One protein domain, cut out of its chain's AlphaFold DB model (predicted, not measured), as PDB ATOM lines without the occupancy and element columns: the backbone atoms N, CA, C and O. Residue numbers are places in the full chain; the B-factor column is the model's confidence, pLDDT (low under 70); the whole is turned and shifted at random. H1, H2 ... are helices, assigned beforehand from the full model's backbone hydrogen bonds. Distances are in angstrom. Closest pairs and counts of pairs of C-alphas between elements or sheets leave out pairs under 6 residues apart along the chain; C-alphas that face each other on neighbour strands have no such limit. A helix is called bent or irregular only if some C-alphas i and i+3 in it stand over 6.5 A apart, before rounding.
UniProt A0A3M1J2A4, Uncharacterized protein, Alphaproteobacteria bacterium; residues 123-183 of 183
ATOM      1  N   VAL A 123     -16.600  62.548   8.930       82.44
ATOM      2  CA  VAL A 123     -15.318  62.238   8.281       82.44
ATOM      3  C   VAL A 123     -14.389  61.430   9.193       82.44
ATOM      4  O   VAL A 123     -13.831  60.431   8.741       82.44
ATOM      5  N   PHE A 124     -14.256  61.798  10.473       81.69
ATOM      6  CA  PHE A 124     -13.396  61.065  11.413       81.69
ATOM      7  C   PHE A 124     -13.866  59.626  11.640       81.69
ATOM      8  O   PHE A 124     -13.061  58.697  11.632       81.69
ATOM      9  N   GLU A 125     -15.174  59.425  11.771       83.31
ATOM     10  CA  GLU A 125     -15.759  58.105  11.985       83.31
ATOM     11  C   GLU A 125     -15.674  57.242  10.716       83.31
ATOM     12  O   GLU A 125     -15.279  56.075  10.801       83.31
ATOM     13  N   ILE A 126     -15.915  57.823   9.531       85.00
ATOM     14  CA  ILE A 126     -15.678  57.154   8.238       85.00
ATOM     15  C   ILE A 126     -14.218  56.695   8.151       85.00
ATOM     16  O   ILE A 126     -13.950  55.551   7.771       85.00
ATOM     17  N   LEU A 127     -13.270  57.555   8.538       83.38
ATOM     18  CA  LEU A 127     -11.843  57.241   8.505       83.38
ATOM     19  C   LEU A 127     -11.491  56.094   9.465       83.38
ATOM     20  O   LEU A 127     -10.744  55.185   9.093       83.38
ATOM     21  N   THR A 128     -12.056  56.089  10.675       84.62
ATOM     22  CA  THR A 128     -11.859  55.006  11.650       84.62
ATOM     23  C   THR A 128     -12.438  53.683  11.149       84.62
ATOM     24  O   THR A 128     -11.756  52.657  11.218       84.62
ATOM     25  N   ILE A 129     -13.661  53.685  10.610       84.62
ATOM     26  CA  ILE A 129     -14.303  52.476  10.071       84.62
ATOM     27  C   ILE A 129     -13.491  51.923   8.896       84.62
ATOM     28  O   ILE A 129     -13.162  50.733   8.886       84.62
ATOM     29  N   ALA A 130     -13.111  52.782   7.946       85.56
ATOM     30  CA  ALA A 130     -12.298  52.391   6.799       85.56
ATOM     31  C   ALA A 130     -10.956  51.796   7.251       85.56
ATOM     32  O   ALA A 130     -10.608  50.685   6.853       85.56
ATOM     33  N   SER A 131     -10.241  52.477   8.153       86.75
ATOM     34  CA  SER A 131      -8.959  52.006   8.695       86.75
ATOM     35  C   SER A 131      -9.070  50.610   9.321       86.75
ATOM     36  O   SER A 131      -8.252  49.730   9.035       86.75
ATOM     37  N   ARG A 132     -10.127  50.353  10.103       87.69
ATOM     38  CA  ARG A 132     -10.380  49.033  10.705       87.69
ATOM     39  C   ARG A 132     -10.698  47.968   9.659       87.69
ATOM     40  O   ARG A 132     -10.217  46.842   9.789       87.69
ATOM     41  N   ALA A 133     -11.455  48.309   8.618       88.69
ATOM     42  CA  ALA A 133     -11.740  47.393   7.516       88.69
ATOM     43  C   ALA A 133     -10.454  46.982   6.774       88.69
ATOM     44  O   ALA A 133     -10.228  45.791   6.545       88.69
ATOM     45  N   PHE A 134      -9.559  47.933   6.481       86.69
ATOM     46  CA  PHE A 134      -8.258  47.623   5.877       86.69
ATOM     47  C   PHE A 134      -7.347  46.833   6.815       86.69
ATOM     48  O   PHE A 134      -6.688  45.893   6.373       86.69
ATOM     49  N   ALA A 135      -7.340  47.147   8.111       87.81
ATOM     50  CA  ALA A 135      -6.591  46.380   9.102       87.81
ATOM     51  C   ALA A 135      -7.071  44.920   9.174       87.81
ATOM     52  O   ALA A 135      -6.250  44.002   9.184       87.81
ATOM     53  N   ALA A 136      -8.387  44.682   9.141       88.94
ATOM     54  CA  ALA A 136      -8.953  43.333   9.090       88.94
ATOM     55  C   ALA A 136      -8.503  42.581   7.830       88.94
ATOM     56  O   ALA A 136      -8.101  41.416   7.893       88.94
ATOM     57  N   TYR A 137      -8.538  43.267   6.688       88.88
ATOM     58  CA  TYR A 137      -8.132  42.709   5.408       88.88
ATOM     59  C   TYR A 137      -6.647  42.315   5.390       88.88
ATOM     60  O   TYR A 137      -6.312  41.186   5.022       88.88
ATOM     61  N   TYR A 138      -5.752  43.193   5.852       87.88
ATOM     62  CA  TYR A 138      -4.319  42.891   5.923       87.88
ATOM     63  C   TYR A 138      -3.993  41.823   6.966       87.88
ATOM     64  O   TYR A 138      -3.151  40.963   6.708       87.88
ATOM     65  N   LEU A 139      -4.701  41.800   8.101       89.25
ATOM     66  CA  LEU A 139      -4.581  40.723   9.081       89.25
ATOM     67  C   LEU A 139      -4.886  39.366   8.434       89.25
ATOM     68  O   LEU A 139      -4.094  38.429   8.562       89.25
ATOM     69  N   LEU A 140      -5.991  39.272   7.687       89.12
ATOM     70  CA  LEU A 140      -6.358  38.056   6.966       89.12
ATOM     71  C   LEU A 140      -5.283  37.666   5.944       89.12
ATOM     72  O   LEU A 140      -4.897  36.499   5.884       89.12
ATOM     73  N   GLN A 141      -4.756  38.621   5.173       88.69
ATOM     74  CA  GLN A 141      -3.683  38.350   4.215       88.69
ATOM     75  C   GLN A 141      -2.402  37.836   4.889       88.69
ATOM     76  O   GLN A 141      -1.808  36.872   4.402       88.69
ATOM     77  N   CYS A 142      -1.982  38.426   6.012       87.12
ATOM     78  CA  CYS A 142      -0.803  37.974   6.755       87.12
ATOM     79  C   CYS A 142      -0.988  36.553   7.303       87.12
ATOM     80  O   CYS A 142      -0.081  35.725   7.193       87.12
ATOM     81  N   LEU A 143      -2.174  36.240   7.834       87.75
ATOM     82  CA  LEU A 143      -2.504  34.892   8.305       87.75
ATOM     83  C   LEU A 143      -2.519  33.881   7.154       87.75
ATOM     84  O   LEU A 143      -1.919  32.811   7.262       87.75
ATOM     85  N   LEU A 144      -3.145  34.229   6.027       87.06
ATOM     86  CA  LEU A 144      -3.147  33.385   4.835       87.06
ATOM     87  C   LEU A 144      -1.728  33.166   4.308       87.06
ATOM     88  O   LEU A 144      -1.401  32.036   3.966       87.06
ATOM     89  N   ALA A 145      -0.859  34.177   4.300       85.62
ATOM     90  CA  ALA A 145       0.536  34.027   3.879       85.62
ATOM     91  C   ALA A 145       1.323  33.058   4.783       85.62
ATOM     92  O   ALA A 145       2.104  32.243   4.286       85.62
ATOM     93  N   LEU A 146       1.075  33.082   6.098       83.50
ATOM     94  CA  LEU A 146       1.674  32.146   7.060       83.50
ATOM     95  C   LEU A 146       1.148  30.711   6.917       83.50
ATOM     96  O   LEU A 146       1.860  29.758   7.241       83.50
ATOM     97  N   LEU A 147      -0.088  30.541   6.444       84.12
ATOM     98  CA  LEU A 147      -0.743  29.237   6.296       84.12
ATOM     99  C   LEU A 147      -0.664  28.674   4.871       84.12
ATOM    100  O   LEU A 147      -0.805  27.464   4.691       84.12
ATOM    101  N   ALA A 148      -0.393  29.508   3.865       82.69
ATOM    102  CA  ALA A 148      -0.441  29.146   2.450       82.69
ATOM    103  C   ALA A 148       0.480  27.971   2.106       82.69
ATOM    104  O   ALA A 148       0.106  27.131   1.287       82.69
ATOM    105  N   TRP A 149       1.642  27.856   2.761       76.44
ATOM    106  CA  TRP A 149       2.573  26.739   2.549       76.44
ATOM    107  C   TRP A 149       1.980  25.380   2.946       76.44
ATOM    108  O   TRP A 149       2.306  24.371   2.327       76.44
ATOM    109  N   LYS A 150       1.072  25.343   3.935       74.56
ATOM    110  CA  LYS A 150       0.376  24.110   4.340       74.56
ATOM    111  C   LYS A 150      -0.647  23.658   3.299       74.56
ATOM    112  O   LYS A 150      -0.903  22.468   3.188       74.56
ATOM    113  N   VAL A 151      -1.230  24.604   2.561       70.75
ATOM    114  CA  VAL A 151      -2.323  24.352   1.607       70.75
ATOM    115  C   VAL A 151      -1.799  24.120   0.190       70.75
ATOM    116  O   VAL A 151      -2.317  23.276  -0.529       70.75
ATOM    117  N   THR A 152      -0.767  24.855  -0.228       70.38
ATOM    118  CA  THR A 152      -0.258  24.806  -1.613       70.38
ATOM    119  C   THR A 152       0.922  23.861  -1.813       70.38
ATOM    120  O   THR A 152       1.325  23.649  -2.954       70.38
ATOM    121  N   GLY A 153       1.521  23.330  -0.741       63.28
ATOM    122  CA  GLY A 153       2.694  22.447  -0.817       63.28
ATOM    123  C   GLY A 153       3.961  23.109  -1.384       63.28
ATOM    124  O   GLY A 153       5.013  22.477  -1.441       63.28
ATOM    125  N   LYS A 154       3.891  24.385  -1.785       59.59
ATOM    126  CA  LYS A 154       5.052  25.198  -2.148       59.59
ATOM    127  C   LYS A 154       5.831  25.506  -0.870       59.59
ATOM    128  O   LYS A 154       5.225  25.777   0.163       59.59
ATOM    129  N   GLY A 155       7.159  25.384  -0.952       66.12
ATOM    130  CA  GLY A 155       8.086  25.347   0.183       66.12
ATOM    131  C   GLY A 155       7.815  26.370   1.293       66.12
ATOM    132  O   GLY A 155       7.268  27.447   1.061       66.12
ATOM    133  N   ARG A 156       8.210  26.008   2.521       70.06
ATOM    134  CA  ARG A 156       8.004  26.828   3.723       70.06
ATOM    135  C   ARG A 156       8.517  28.262   3.518       70.06
ATOM    136  O   ARG A 156       9.607  28.425   2.966       70.06
ATOM    137  N   PRO A 157       7.784  29.283   4.003       72.75
ATOM    138  CA  PRO A 157       8.282  30.650   3.994       72.75
ATOM    139  C   PRO A 157       9.603  30.716   4.763       72.75
ATOM    140  O   PRO A 157       9.785  30.037   5.778       72.75
ATOM    141  N   THR A 158      10.535  31.543   4.293       79.62
ATOM    142  CA  THR A 158      11.797  31.768   5.008       79.62
ATOM    143  C   THR A 158      11.502  32.339   6.402       79.62
ATOM    144  O   THR A 158      10.492  33.019   6.603       79.62
ATOM    145  N   ILE A 159      12.395  32.114   7.372       77.38
ATOM    146  CA  ILE A 159      12.275  32.669   8.735       77.38
ATOM    147  C   ILE A 159      12.020  34.183   8.688       77.38
ATOM    148  O   ILE A 159      11.110  34.678   9.346       77.38
ATOM    149  N   LEU A 160      12.744  34.902   7.823       80.94
ATOM    150  CA  LEU A 160      12.573  36.342   7.633       80.94
ATOM    151  C   LEU A 160      11.159  36.723   7.156       80.94
ATOM    152  O   LEU A 160      10.564  37.656   7.687       80.94
ATOM    153  N   GLN A 161      10.598  35.981   6.198       79.44
ATOM    154  CA  GLN A 161       9.241  36.218   5.687       79.44
ATOM    155  C   GLN A 161       8.188  35.924   6.760       79.44
ATOM    156  O   GLN A 161       7.229  36.673   6.920       79.44
ATOM    157  N   SER A 162       8.398  34.866   7.545       77.94
ATOM    158  CA  SER A 162       7.504  34.504   8.647       77.94
ATOM    159  C   SER A 162       7.486  35.579   9.736       77.94
ATOM    160  O   SER A 162       6.414  35.929  10.229       77.94
ATOM    161  N   ILE A 163       8.647  36.156  10.064       83.25
ATOM    162  CA  ILE A 163       8.750  37.293  10.993       83.25
ATOM    163  C   ILE A 163       8.014  38.511  10.425       83.25
ATOM    164  O   ILE A 163       7.202  39.104  11.129       83.25
ATOM    165  N   GLN A 164       8.237  38.853   9.153       84.75
ATOM    166  CA  GLN A 164       7.574  39.990   8.503       84.75
ATOM    167  C   GLN A 164       6.045  39.855   8.506       84.75
ATOM    168  O   GLN A 164       5.350  40.799   8.879       84.75
ATOM    169  N   PHE A 165       5.509  38.682   8.151       85.94
ATOM    170  CA  PHE A 165       4.063  38.445   8.171       85.94
ATOM    171  C   PHE A 165       3.494  38.440   9.589       85.94
ATOM    172  O   PHE A 165       2.401  38.955   9.805       85.94
ATOM    173  N   SER A 166       4.241  37.917  10.564       84.69
ATOM    174  CA  SER A 166       3.815  37.926  11.969       84.69
ATOM    175  C   SER A 166       3.772  39.348  12.530       84.69
ATOM    176  O   SER A 166       2.789  39.725  13.162       84.69
ATOM    177  N   LEU A 167       4.786  40.169  12.243       88.00
ATOM    178  CA  LEU A 167       4.800  41.585  12.618       88.00
ATOM    179  C   LEU A 167       3.656  42.357  11.949       88.00
ATOM    180  O   LEU A 167       2.968  43.124  12.618       88.00
ATOM    181  N   GLY A 168       3.411  42.117  10.656       84.38
ATOM    182  CA  GLY A 168       2.285  42.714   9.932       84.38
ATOM    183  C   GLY A 168       0.926  42.326  10.519       84.38
ATOM    184  O   GLY A 168       0.057  43.185  10.680       84.38
ATOM    185  N   ALA A 169       0.760  41.061  10.917       86.94
ATOM    186  CA  ALA A 169      -0.442  40.582  11.593       86.94
ATOM    187  C   ALA A 169      -0.629  41.255  12.960       86.94
ATOM    188  O   ALA A 169      -1.720  41.734  13.254       86.94
ATOM    189  N   ILE A 170       0.428  41.355  13.771       87.62
ATOM    190  CA  ILE A 170       0.367  42.011  15.087       87.62
ATOM    191  C   ILE A 170       0.002  43.488  14.938       87.62
ATOM    192  O   ILE A 170      -0.901  43.962  15.624       87.62
ATOM    193  N   ALA A 171       0.653  44.207  14.019       86.50
ATOM    194  CA  ALA A 171       0.354  45.614  13.764       86.50
ATOM    195  C   ALA A 171      -1.102  45.810  13.311       86.50
ATOM    196  O   ALA A 171      -1.807  46.662  13.844       86.50
ATOM    197  N   SER A 172      -1.580  44.968  12.390       82.94
ATOM    198  CA  SER A 172      -2.959  45.033  11.888       82.94
ATOM    199  C   SER A 172      -3.986  44.685  12.971       82.94
ATOM    200  O   SER A 172      -5.011  45.353  13.093       82.94
ATOM    201  N   ALA A 173      -3.705  43.684  13.810       85.62
ATOM    202  CA  ALA A 173      -4.544  43.341  14.957       85.62
ATOM    203  C   ALA A 173      -4.584  44.477  15.987       85.62
ATOM    204  O   ALA A 173      -5.655  44.806  16.495       85.62
ATOM    205  N   ALA A 174      -3.445  45.126  16.246       86.06
ATOM    206  CA  ALA A 174      -3.381  46.284  17.127       86.06
ATOM    207  C   ALA A 174      -4.234  47.442  16.588       86.06
ATOM    208  O   ALA A 174      -5.027  48.003  17.336       86.06
ATOM    209  N   THR A 175      -4.159  47.758  15.292       83.75
ATOM    210  CA  THR A 175      -5.024  48.783  14.677       83.75
ATOM    211  C   THR A 175      -6.509  48.421  14.763       83.75
ATOM    212  O   THR A 175      -7.345  49.293  14.982       83.75
ATOM    213  N   LEU A 176      -6.858  47.142  14.628       84.69
ATOM    214  CA  LEU A 176      -8.250  46.691  14.676       84.69
ATOM    215  C   LEU A 176      -8.852  46.742  16.091       84.69
ATOM    216  O   LEU A 176     -10.038  47.060  16.229       84.69
ATOM    217  N   LEU A 177      -8.043  46.433  17.111       81.69
ATOM    218  CA  LEU A 177      -8.438  46.394  18.524       81.69
ATOM    219  C   LEU A 177      -8.347  47.763  19.212       81.69
ATOM    220  O   LEU A 177      -9.233  48.112  19.985       81.69
ATOM    221  N   PHE A 178      -7.293  48.530  18.928       80.00
ATOM    222  CA  PHE A 178      -6.997  49.817  19.572       80.00
ATOM    223  C   PHE A 178      -7.312  51.032  18.692       80.00
ATOM    224  O   PHE A 178      -7.046  52.161  19.099       80.00
ATOM    225  N   GLY A 179      -7.863  50.829  17.492       69.12
ATOM    226  CA  GLY A 179      -8.354  51.904  16.632       69.12
ATOM    227  C   GLY A 179      -9.590  52.567  17.235       69.12
ATOM    228  O   GLY A 179     -10.711  52.276  16.822       69.12
ATOM    229  N   LEU A 180      -9.380  53.421  18.238       62.59
ATOM    230  CA  LEU A 180     -10.421  54.253  18.826       62.59
ATOM    231  C   LEU A 180     -10.852  55.328  17.814       62.59
ATOM    232  O   LEU A 180     -10.001  55.838  17.076       62.59
ATOM    233  N   PRO A 181     -12.150  55.672  17.752       56.84
ATOM    234  CA  PRO A 181     -12.597  56.819  16.978       56.84
ATOM    235  C   PRO A 181     -11.916  58.076  17.520       56.84
ATOM    236  O   PRO A 181     -11.934  58.330  18.725       56.84
ATOM    237  N   ALA A 182     -11.271  58.833  16.633       54.06
ATOM    238  CA  ALA A 182     -10.817  60.172  16.976       54.06
ATOM    239  C   ALA A 182     -12.078  61.032  17.144       54.06
ATOM    240  O   ALA A 182     -12.837  61.186  16.185       54.06
ATOM    241  N   HIS A 183     -12.342  61.467  18.376       43.31
ATOM    242  CA  HIS A 183     -13.429  62.386  18.712       43.31
ATOM    243  C   HIS A 183     -13.049  63.828  18.386       43.31
ATOM    244  O   HIS A 183     -11.870  64.182  18.621       43.31
TER     245      HIS A 183
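AT A GLANCE: This is residues 123 to 183 of the 183 residues of an uncharacterized protein of Alphaproteobacteria bacterium (UniProt A0A3M1J2A4). A long helical hairpin makes a rod: H1 runs nearly its whole length, and the shorter H2 folds back along it. Residues 150 to 155, of which 150 to 152 belong to H1, stick out at one end of the rod, and a tail after H2, residues 179 to 183, runs on towards the end where H1 begins. The printed part has 61 residues with two named helices, H1 then H2, and no named strand; the class is all helix. It is loose, with a radius of gyration of the C-alphas of 14.2 A and spans of 46 by 18 by 13 A.

HOW THE PARTS SIT: H1, residues 123 to 152, and H2, residues 159 to 178, form a helical hairpin. They touch, the closest C-alphas being those of Ala 135 and Ser 172, 4.8 A apart. They run opposite ways at a shallow tilt of 30 degrees. In H2 every O i to N i+4 pair is within hydrogen-bond range; in H1, 23 of 26 are.

IN THESE COORDINATES: H1 begins at C-alpha 123 (-15.318, 62.238, 8.281) and measures 41.5 A. It has a kink of 47 degrees near residue 146 and is irregular, with C-alphas 146 and 149 7.1 A apart. H2 measures 28.0 A and ends at C-alpha 178 (-6.997, 49.817, 19.572).

THE WHOLE: The two C-alphas farthest apart, those of Gly 153 and His 183, are 47.3 A apart. The printed part has no cut, and the link from H1 to H2 is short. Confidence is low, with pLDDT under 70, at residues 153 to 155 and 179 to 183.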